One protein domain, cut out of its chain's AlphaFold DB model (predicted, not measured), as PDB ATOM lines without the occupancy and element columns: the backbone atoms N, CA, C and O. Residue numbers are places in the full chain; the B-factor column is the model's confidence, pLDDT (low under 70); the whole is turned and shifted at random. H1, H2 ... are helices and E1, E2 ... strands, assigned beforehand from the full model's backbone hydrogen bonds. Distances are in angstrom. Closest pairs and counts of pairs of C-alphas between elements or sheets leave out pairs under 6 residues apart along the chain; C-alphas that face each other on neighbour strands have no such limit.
ATOM      1  N   THR A 431     236.848 211.807 243.406       62.00
ATOM      2  CA  THR A 431     235.870 212.244 242.422       62.00
ATOM      3  C   THR A 431     234.488 211.759 242.846       62.00
ATOM      4  O   THR A 431     234.042 210.674 242.473       62.00
ATOM      5  N   LEU A 432     233.818 212.559 243.679       67.31
ATOM      6  CA  LEU A 432     232.471 212.252 244.158       67.31
ATOM      7  C   LEU A 432     231.484 212.231 242.987       67.31
ATOM      8  O   LEU A 432     231.404 213.195 242.224       67.31
ATOM      9  N   LYS A 433     230.716 211.145 242.862       73.88
ATOM     10  CA  LYS A 433     229.647 211.017 241.868       73.88
ATOM     11  C   LYS A 433     228.322 211.501 242.450       73.88
ATOM     12  O   LYS A 433     227.773 210.859 243.344       73.88
ATOM     13  N   PHE A 434     227.807 212.599 241.913       73.88
ATOM     14  CA  PHE A 434     226.523 213.178 242.286       73.88
ATOM     15  C   PHE A 434     225.446 212.873 241.242       73.88
ATOM     16  O   PHE A 434     225.670 212.986 240.034       73.88
ATOM     17  N   GLY A 435     224.256 212.519 241.729       66.94
ATOM     18  CA  GLY A 435     223.112 212.168 240.892       66.94
ATOM     19  C   GLY A 435     223.241 210.804 240.208       66.94
ATOM     20  O   GLY A 435     224.292 210.169 240.195       66.94
ATOM     21  N   GLU A 436     222.137 210.349 239.622       63.91
ATOM     22  CA  GLU A 436     222.025 209.021 238.999       63.91
ATOM     23  C   GLU A 436     222.850 208.907 237.707       63.91
ATOM     24  O   GLU A 436     223.377 207.842 237.396       63.91
ATOM     25  N   SER A 437     223.061 210.027 237.008       70.12
ATOM     26  CA  SER A 437     223.996 210.145 235.880       70.12
ATOM     27  C   SER A 437     225.475 210.108 236.294       70.12
ATOM     28  O   SER A 437     226.353 210.085 235.433       70.12
ATOM     29  N   GLY A 438     225.775 210.093 237.600       66.81
ATOM     30  CA  GLY A 438     227.120 209.898 238.133       66.81
ATOM     31  C   GLY A 438     228.109 211.017 237.808       66.81
ATOM     32  O   GLY A 438     229.304 210.734 237.678       66.81
ATOM     33  N   GLN A 439     227.636 212.263 237.668       76.06
ATOM     34  CA  GLN A 439     228.494 213.415 237.381       76.06
ATOM     35  C   GLN A 439     229.546 213.593 238.477       76.06
ATOM     36  O   GLN A 439     229.233 213.613 239.668       76.06
ATOM     37  N   ILE A 440     230.804 213.735 238.068       80.69
ATOM     38  CA  ILE A 440     231.924 213.929 238.986       80.69
ATOM     39  C   ILE A 440     231.980 215.400 239.406       80.69
ATOM     40  O   ILE A 440     232.276 216.267 238.585       80.69
ATOM     41  N   ILE A 441     231.741 215.673 240.691       85.62
ATOM     42  CA  ILE A 441     231.897 217.003 241.294       85.62
ATOM     43  C   ILE A 441     232.975 216.911 242.387       85.62
ATOM     44  O   ILE A 441     232.795 216.170 243.354       85.62
ATOM     45  N   PRO A 442     234.101 217.638 242.275       88.81
ATOM     46  CA  PRO A 442     235.113 217.685 243.328       88.81
ATOM     47  C   PRO A 442     234.561 218.211 244.659       88.81
ATOM     48  O   PRO A 442     233.860 219.226 244.687       88.81
ATOM     49  N   THR A 443     234.958 217.576 245.766       89.12
ATOM     50  CA  THR A 443     234.597 217.938 247.150       89.12
ATOM     51  C   THR A 443     234.639 219.444 247.430       89.12
ATOM     52  O   THR A 443     233.676 220.003 247.949       89.12
ATOM     53  N   ASP A 444     235.721 220.131 247.050       89.94
ATOM     54  CA  ASP A 444     235.892 221.555 247.361       89.94
ATOM     55  C   ASP A 444     234.874 222.465 246.617       89.94
ATOM     56  O   ASP A 444     234.544 223.543 247.116       89.94
ATOM     57  N   ILE A 445     234.276 222.020 245.496       92.31
ATOM     58  CA  ILE A 445     233.149 222.727 244.847       92.31
ATOM     59  C   ILE A 445     231.867 222.561 245.670       92.31
ATOM     60  O   ILE A 445     231.183 223.545 245.941       92.31
ATOM     61  N   VAL A 446     231.563 221.340 246.122       92.31
ATOM     62  CA  VAL A 446     230.384 221.038 246.960       92.31
ATOM     63  C   VAL A 446     230.415 221.862 248.249       92.31
ATOM     64  O   VAL A 446     229.413 222.460 248.639       92.31
ATOM     65  N   ILE A 447     231.592 221.953 248.874       94.81
ATOM     66  CA  ILE A 447     231.832 222.796 250.049       94.81
ATOM     67  C   ILE A 447     231.640 224.278 249.721       94.81
ATOM     68  O   ILE A 447     230.969 224.972 250.478       94.81
ATOM     69  N   THR A 448     232.153 224.760 248.584       94.62
ATOM     70  CA  THR A 448     231.956 226.154 248.147       94.62
ATOM     71  C   THR A 448     230.471 226.480 247.930       94.62
ATOM     72  O   THR A 448     230.014 227.553 248.317       94.62
ATOM     73  N   MET A 449     229.682 225.545 247.386       94.75
ATOM     74  CA  MET A 449     228.227 225.702 247.252       94.75
ATOM     75  C   MET A 449     227.538 225.808 248.622       94.75
ATOM     76  O   MET A 449     226.762 226.735 248.842       94.75
ATOM     77  N   ILE A 450     227.863 224.913 249.564       95.06
ATOM     78  CA  ILE A 450     227.328 224.926 250.942       95.06
ATOM     79  C   ILE A 450     227.757 226.189 251.713       95.06
ATOM     80  O   ILE A 450     227.015 226.685 252.560       95.06
ATOM     81  N   GLN A 451     228.944 226.724 251.419       94.50
ATOM     82  CA  GLN A 451     229.437 227.977 251.990       94.50
ATOM     83  C   GLN A 451     228.699 229.211 251.452       94.50
ATOM     84  O   GLN A 451     228.551 230.184 252.190       94.50
ATOM     85  N   TYR A 452     228.221 229.162 250.205       94.69
ATOM     86  CA  TYR A 452     227.471 230.240 249.556       94.69
ATOM     87  C   TYR A 452     225.980 230.261 249.946       94.69
ATOM     88  O   TYR A 452     225.468 231.311 250.325       94.69
ATOM     89  N   ASP A 453     225.289 229.115 249.900       92.88
ATOM     90  CA  ASP A 453     223.934 228.937 250.452       92.88
ATOM     91  C   ASP A 453     223.936 227.749 251.424       92.88
ATOM     92  O   ASP A 453     223.967 226.586 251.020       92.88
ATOM     93  N   THR A 454     223.843 228.040 252.723       92.25
ATOM     94  CA  THR A 454     223.827 227.026 253.789       92.25
ATOM     95  C   THR A 454     222.609 226.097 253.717       92.25
ATOM     96  O   THR A 454     222.659 224.972 254.221       92.25
ATOM     97  N   ILE A 455     221.534 226.512 253.037       91.88
ATOM     98  CA  ILE A 455     220.338 225.702 252.793       91.88
ATOM     99  C   ILE A 455     220.621 224.631 251.719       91.88
ATOM    100  O   ILE A 455     219.952 223.595 251.707       91.88
ATOM    101  N   LEU A 456     221.643 224.790 250.859       93.44
ATOM    102  CA  LEU A 456     222.053 223.740 249.908       93.44
ATOM    103  C   LEU A 456     222.454 222.443 250.604       93.44
ATOM    104  O   LEU A 456     222.118 221.383 250.087       93.44
ATOM    105  N   PHE A 457     223.046 222.488 251.801       94.44
ATOM    106  CA  PHE A 457     223.322 221.261 252.551       94.44
ATOM    107  C   PHE A 457     222.031 220.494 252.887       94.44
ATOM    108  O   PHE A 457     221.944 219.298 252.623       94.44
ATOM    109  N   GLN A 458     220.989 221.174 253.386       92.81
ATOM    110  CA  GLN A 458     219.688 220.534 253.631       92.81
ATOM    111  C   GLN A 458     219.056 220.003 252.338       92.81
ATOM    112  O   GLN A 458     218.564 218.878 252.321       92.81
ATOM    113  N   LYS A 459     219.114 220.780 251.246       93.81
ATOM    114  CA  LYS A 459     218.599 220.371 249.931       93.81
ATOM    115  C   LYS A 459     219.313 219.102 249.437       93.81
ATOM    116  O   LYS A 459     218.643 218.127 249.117       93.81
ATOM    117  N   PHE A 460     220.649 219.053 249.453       93.56
ATOM    118  CA  PHE A 460     221.436 217.879 249.038       93.56
ATOM    119  C   PHE A 460     221.109 216.628 249.865       93.56
ATOM    120  O   PHE A 460     220.933 215.550 249.302       93.56
ATOM    121  N   MET A 461     220.935 216.778 251.181       92.81
ATOM    122  CA  MET A 461     220.530 215.690 252.081       92.81
ATOM    123  C   MET A 461     219.111 215.155 251.803       92.81
ATOM    124  O   MET A 461     218.778 214.066 252.265       92.81
ATOM    125  N   MET A 462     218.283 215.890 251.049       93.44
ATOM    126  CA  MET A 462     216.911 215.515 250.684       93.44
ATOM    127  C   MET A 462     216.729 215.116 249.207       93.44
ATOM    128  O   MET A 462     215.693 214.543 248.882       93.44
ATOM    129  N   LEU A 463     217.687 215.405 248.313       91.19
ATOM    130  CA  LEU A 463     217.542 215.159 246.866       91.19
ATOM    131  C   LEU A 463     217.515 213.666 246.505       91.19
ATOM    132  O   LEU A 463     216.604 213.215 245.818       91.19
ATOM    133  N   SER A 464     218.524 212.901 246.928       90.75
ATOM    134  CA  SER A 464     218.570 211.441 246.756       90.75
ATOM    135  C   SER A 464     219.614 210.804 247.687       90.75
ATOM    136  O   SER A 464     220.482 211.517 248.202       90.75
ATOM    137  N   PRO A 465     219.607 209.469 247.883       89.94
ATOM    138  CA  PRO A 465     220.614 208.779 248.696       89.94
ATOM    139  C   PRO A 465     222.062 208.988 248.216       89.94
ATOM    140  O   PRO A 465     222.978 209.019 249.038       89.94
ATOM    141  N   SER A 466     222.274 209.183 246.905       87.50
ATOM    142  CA  SER A 466     223.581 209.568 246.340       87.50
ATOM    143  C   SER A 466     223.974 210.974 246.799       87.50
ATOM    144  O   SER A 466     225.024 211.130 247.416       87.50
ATOM    145  N   TRP A 467     223.112 211.978 246.588       89.38
ATOM    146  CA  TRP A 467     223.383 213.363 246.996       89.38
ATOM    147  C   TRP A 467     223.632 213.493 248.504       89.38
ATOM    148  O   TRP A 467     224.588 214.154 248.901       89.38
ATOM    149  N   HIS A 468     222.839 212.806 249.329       91.19
ATOM    150  CA  HIS A 468     223.027 212.723 250.778       91.19
ATOM    151  C   HIS A 468     224.410 212.154 251.142       91.19
ATOM    152  O   HIS A 468     225.163 212.760 251.905       91.19
ATOM    153  N   THR A 469     224.775 211.002 250.573       91.06
ATOM    154  CA  THR A 469     226.046 210.325 250.881       91.06
ATOM    155  C   THR A 469     227.250 211.146 250.417       91.06
ATOM    156  O   THR A 469     228.194 211.338 251.181       91.06
ATOM    157  N   SER A 470     227.208 211.695 249.203       90.06
ATOM    158  CA  SER A 470     228.301 212.498 248.649       90.06
ATOM    159  C   SER A 470     228.423 213.877 249.311       90.06
ATOM    160  O   SER A 470     229.540 214.358 249.482       90.06
ATOM    161  N   ALA A 471     227.327 214.492 249.773       93.06
ATOM    162  CA  ALA A 471     227.390 215.717 250.576       93.06
ATOM    163  C   ALA A 471     228.029 215.474 251.957       93.06
ATOM    164  O   ALA A 471     228.855 216.276 252.394       93.06
ATOM    165  N   LEU A 472     227.712 214.354 252.622       94.50
ATOM    166  CA  LEU A 472     228.392 213.961 253.863       94.50
ATOM    167  C   LEU A 472     229.875 213.646 253.630       94.50
ATOM    168  O   LEU A 472     230.715 214.131 254.384       94.50
ATOM    169  N   GLN A 473     230.216 212.909 252.567       94.00
ATOM    170  CA  GLN A 473     231.614 212.618 252.231       94.00
ATOM    171  C   GLN A 473     232.409 213.900 251.937       94.00
ATOM    172  O   GLN A 473     233.546 214.017 252.389       94.00
ATOM    173  N   ALA A 474     231.816 214.885 251.254       94.69
ATOM    174  CA  ALA A 474     232.458 216.180 251.026       94.69
ATOM    175  C   ALA A 474     232.769 216.911 252.347       94.69
ATOM    176  O   ALA A 474     233.868 217.441 252.520       94.69
ATOM    177  N   ILE A 475     231.829 216.903 253.304       96.06
ATOM    178  CA  ILE A 475     232.038 217.465 254.649       96.06
ATOM    179  C   ILE A 475     233.141 216.706 255.397       96.06
ATOM    180  O   ILE A 475     234.021 217.347 255.967       96.06
ATOM    181  N   ASP A 476     233.147 215.372 255.372       96.25
ATOM    182  CA  ASP A 476     234.176 214.560 256.032       96.25
ATOM    183  C   ASP A 476     235.573 214.795 255.426       96.25
ATOM    184  O   ASP A 476     236.544 214.992 256.157       96.25
ATOM    185  N   GLU A 477     235.690 214.857 254.097       94.81
ATOM    186  CA  GLU A 477     236.948 215.154 253.398       94.81
ATOM    187  C   GLU A 477     237.459 216.580 253.664       94.81
ATOM    188  O   GLU A 477     238.670 216.789 253.785       94.81
ATOM    189  N   HIS A 478     236.561 217.555 253.832       94.81
ATOM    190  CA  HIS A 478     236.917 218.887 254.321       94.81
ATOM    191  C   HIS A 478     237.385 218.845 255.786       94.81
ATOM    192  O   HIS A 478     238.423 219.417 256.129       94.81
ATOM    193  N   CYS A 479     236.672 218.120 256.652       96.81
ATOM    194  CA  CYS A 479     236.994 218.001 258.076       96.81
ATOM    195  C   CYS A 479     238.327 217.290 258.333       96.81
ATOM    196  O   CYS A 479     239.075 217.722 259.211       96.81
ATOM    197  N   ASN A 480     238.710 216.319 257.501       96.31
ATOM    198  CA  ASN A 480     240.035 215.695 257.541       96.31
ATOM    199  C   ASN A 480     241.174 216.736 257.476       96.31
ATOM    200  O   ASN A 480     242.207 216.562 258.128       96.31
ATOM    201  N   LYS A 481     241.003 217.849 256.742       94.94
ATOM    202  CA  LYS A 481     241.990 218.950 256.682       94.94
ATOM    203  C   LYS A 481     242.117 219.669 258.043       94.94
ATOM    204  O   LYS A 481     243.220 220.049 258.436       94.94
ATOM    205  N   ILE A 482     241.012 219.817 258.778       96.31
ATOM    206  CA  ILE A 482     240.927 220.463 260.105       96.31
ATOM    207  C   ILE A 482     241.447 219.531 261.214       96.31
ATOM    208  O   ILE A 482     242.159 219.971 262.118       96.31
ATOM    209  N   GLU A 483     241.116 218.244 261.140       98.00
ATOM    210  CA  GLU A 483     241.487 217.222 262.123       98.00
ATOM    211  C   GLU A 483     242.976 216.895 262.086       98.00
ATOM    212  O   GLU A 483     243.607 216.826 263.138       98.00
ATOM    213  N   ASN A 484     243.576 216.778 260.897       97.50
ATOM    214  CA  ASN A 484     245.017 216.560 260.784       97.50
ATOM    215  C   ASN A 484     245.819 217.714 261.417       97.50
ATOM    216  O   ASN A 484     246.815 217.462 262.094       97.50
ATOM    217  N   GLN A 485     245.357 218.966 261.287       97.44
ATOM    218  CA  GLN A 485     245.957 220.102 261.998       97.44
ATOM    219  C   GLN A 485     245.754 220.021 263.521       97.44
ATOM    220  O   GLN A 485     246.672 220.357 264.271       97.44
ATOM    221  N   PHE A 486     244.582 219.573 263.992       98.31
ATOM    222  CA  PHE A 486     244.351 219.343 265.422       98.31
ATOM    223  C   PHE A 486     245.330 218.292 265.955       98.31
ATOM    224  O   PHE A 486     246.089 218.584 266.876       98.31
ATOM    225  N   VAL A 487     245.387 217.111 265.331       98.06
ATOM    226  CA  VAL A 487     246.301 216.026 265.716       98.06
ATOM    227  C   VAL A 487     247.746 216.527 265.742       98.06
ATOM    228  O   VAL A 487     248.403 216.402 266.770       98.06
ATOM    229  N   GLN A 488     248.234 217.181 264.683       96.81
ATOM    230  CA  GLN A 488     249.609 217.700 264.636       96.81
ATOM    231  C   GLN A 488     249.935 218.677 265.781       96.81
ATOM    232  O   GLN A 488     251.024 218.599 266.352       96.81
ATOM    233  N   ASN A 489     248.996 219.553 266.160       97.38
ATOM    234  CA  ASN A 489     249.189 220.536 267.232       97.38
ATOM    235  C   ASN A 489     248.974 219.982 268.656       97.38
ATOM    236  O   ASN A 489     249.468 220.586 269.611       97.38
ATOM    237  N   TYR A 490     248.238 218.874 268.818       97.94
ATOM    238  CA  TYR A 490     247.740 218.396 270.119       97.94
ATOM    239  C   TYR A 490     248.139 216.947 270.486       97.94
ATOM    240  O   TYR A 490     247.941 216.548 271.635       97.94
ATOM    241  N   ILE A 491     248.771 216.183 269.584       97.25
ATOM    242  CA  ILE A 491     249.210 214.774 269.766       97.25
ATOM    243  C   ILE A 491     250.059 214.503 271.021       97.25
ATOM    244  O   ILE A 491     250.017 213.404 271.567       97.25
ATOM    245  N   ASP A 492     250.813 215.486 271.518       96.94
ATOM    246  CA  ASP A 492     251.633 215.320 272.730       96.94
ATOM    247  C   ASP A 492     250.810 215.418 274.036       96.94
ATOM    248  O   ASP A 492     251.349 215.222 275.128       96.94
TER     249      ASP A 492
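AT A GLANCE: This is residues 431 to 492 of the 766 residues of an uncharacterized protein of Stylonychia lemnae (UniProt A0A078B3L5). One long helix, H3, makes the length of the domain: its first part is built into a small compact body, and its residues 479 to 490, with 491 and 492 after them, stick out as a long arm. In the body, H1 and H2 make a V whose open end is spanned by H3, and a small two-stranded hairpin, E1 and E2, sits beside the first part of H3, with E1 nearer to it. The printed part has 62 residues, with two named strands and three named helices in the order E1, E2, H1, H2, H3; the strands form one antiparallel sheet, E1 - E2, and the class is mostly helix. The whole is loose, with a radius of gyration of the C-alphas of 13.4 A and spans of 45 by 22 by 17 A.

IN THESE COORDINATES: E1 is residues 431 to 434 and begins with C-alpha 431 at (235.870, 212.244, 242.422). E2 is residues 439 to 442. H1, residues 443 to 452, follows E2 with no residue between and is 14.4 A long from first to last C-alpha. H2 is residues 455 to 463, 12.4 A long. H3, residues 465 to 490, is 35.9 A long; it runs from C-alpha 465 at (220.614, 208.779, 248.696) to C-alpha 490 at (247.740, 218.396, 270.119), with a kink of 28 degrees near residue 480.

HOW THE PARTS SIT: E1 and E2 are a hairpin, antiparallel at 130 degrees between their directions; N 434 and O 439 are 2.8 A apart and N 441 and O 432 2.9 A, both within hydrogen-bond range. The closest C-alphas of E1 and H3 are those of Phe 434 and Trp 467, 5.7 A apart. E2 and H3 are only just apart, at 8.3 A. H3 touches H1 with its residues 471 to 478 alone, about perpendicular at 85 degrees; the closest C-alphas are those of Thr 443 and Ala 474, 4.8 A. H3 touches H2 with its residues 467 to 471 alone, at a steep tilt of 49 degrees, opposite ways; the closest C-alphas are those of Met 461 and His 468, 4.1 A. H1 and H2 only just touch, with 3 pairs of C-alphas within 8 A, and only at the corner by their link; the closest C-alphas are those of Ile 450 and Leu 456, 5.5 A. H2 is apart from both strands. In H1 and H2 every O i to N i+4 pair is within hydrogen-bond range; in H3 it is 19 of 22.

THE WHOLE: The two C-alphas farthest apart are those of Ser 437 and Asp 492, 46.4 A. Residues 479 to 492 stand free; the body without them spans 25 by 20 by 15 A. The four links are tight, and the printed part has no cut. The mean pLDDT of the printed part is 90.0; residues 431 to 432, 435 to 436 and 438 are under 70.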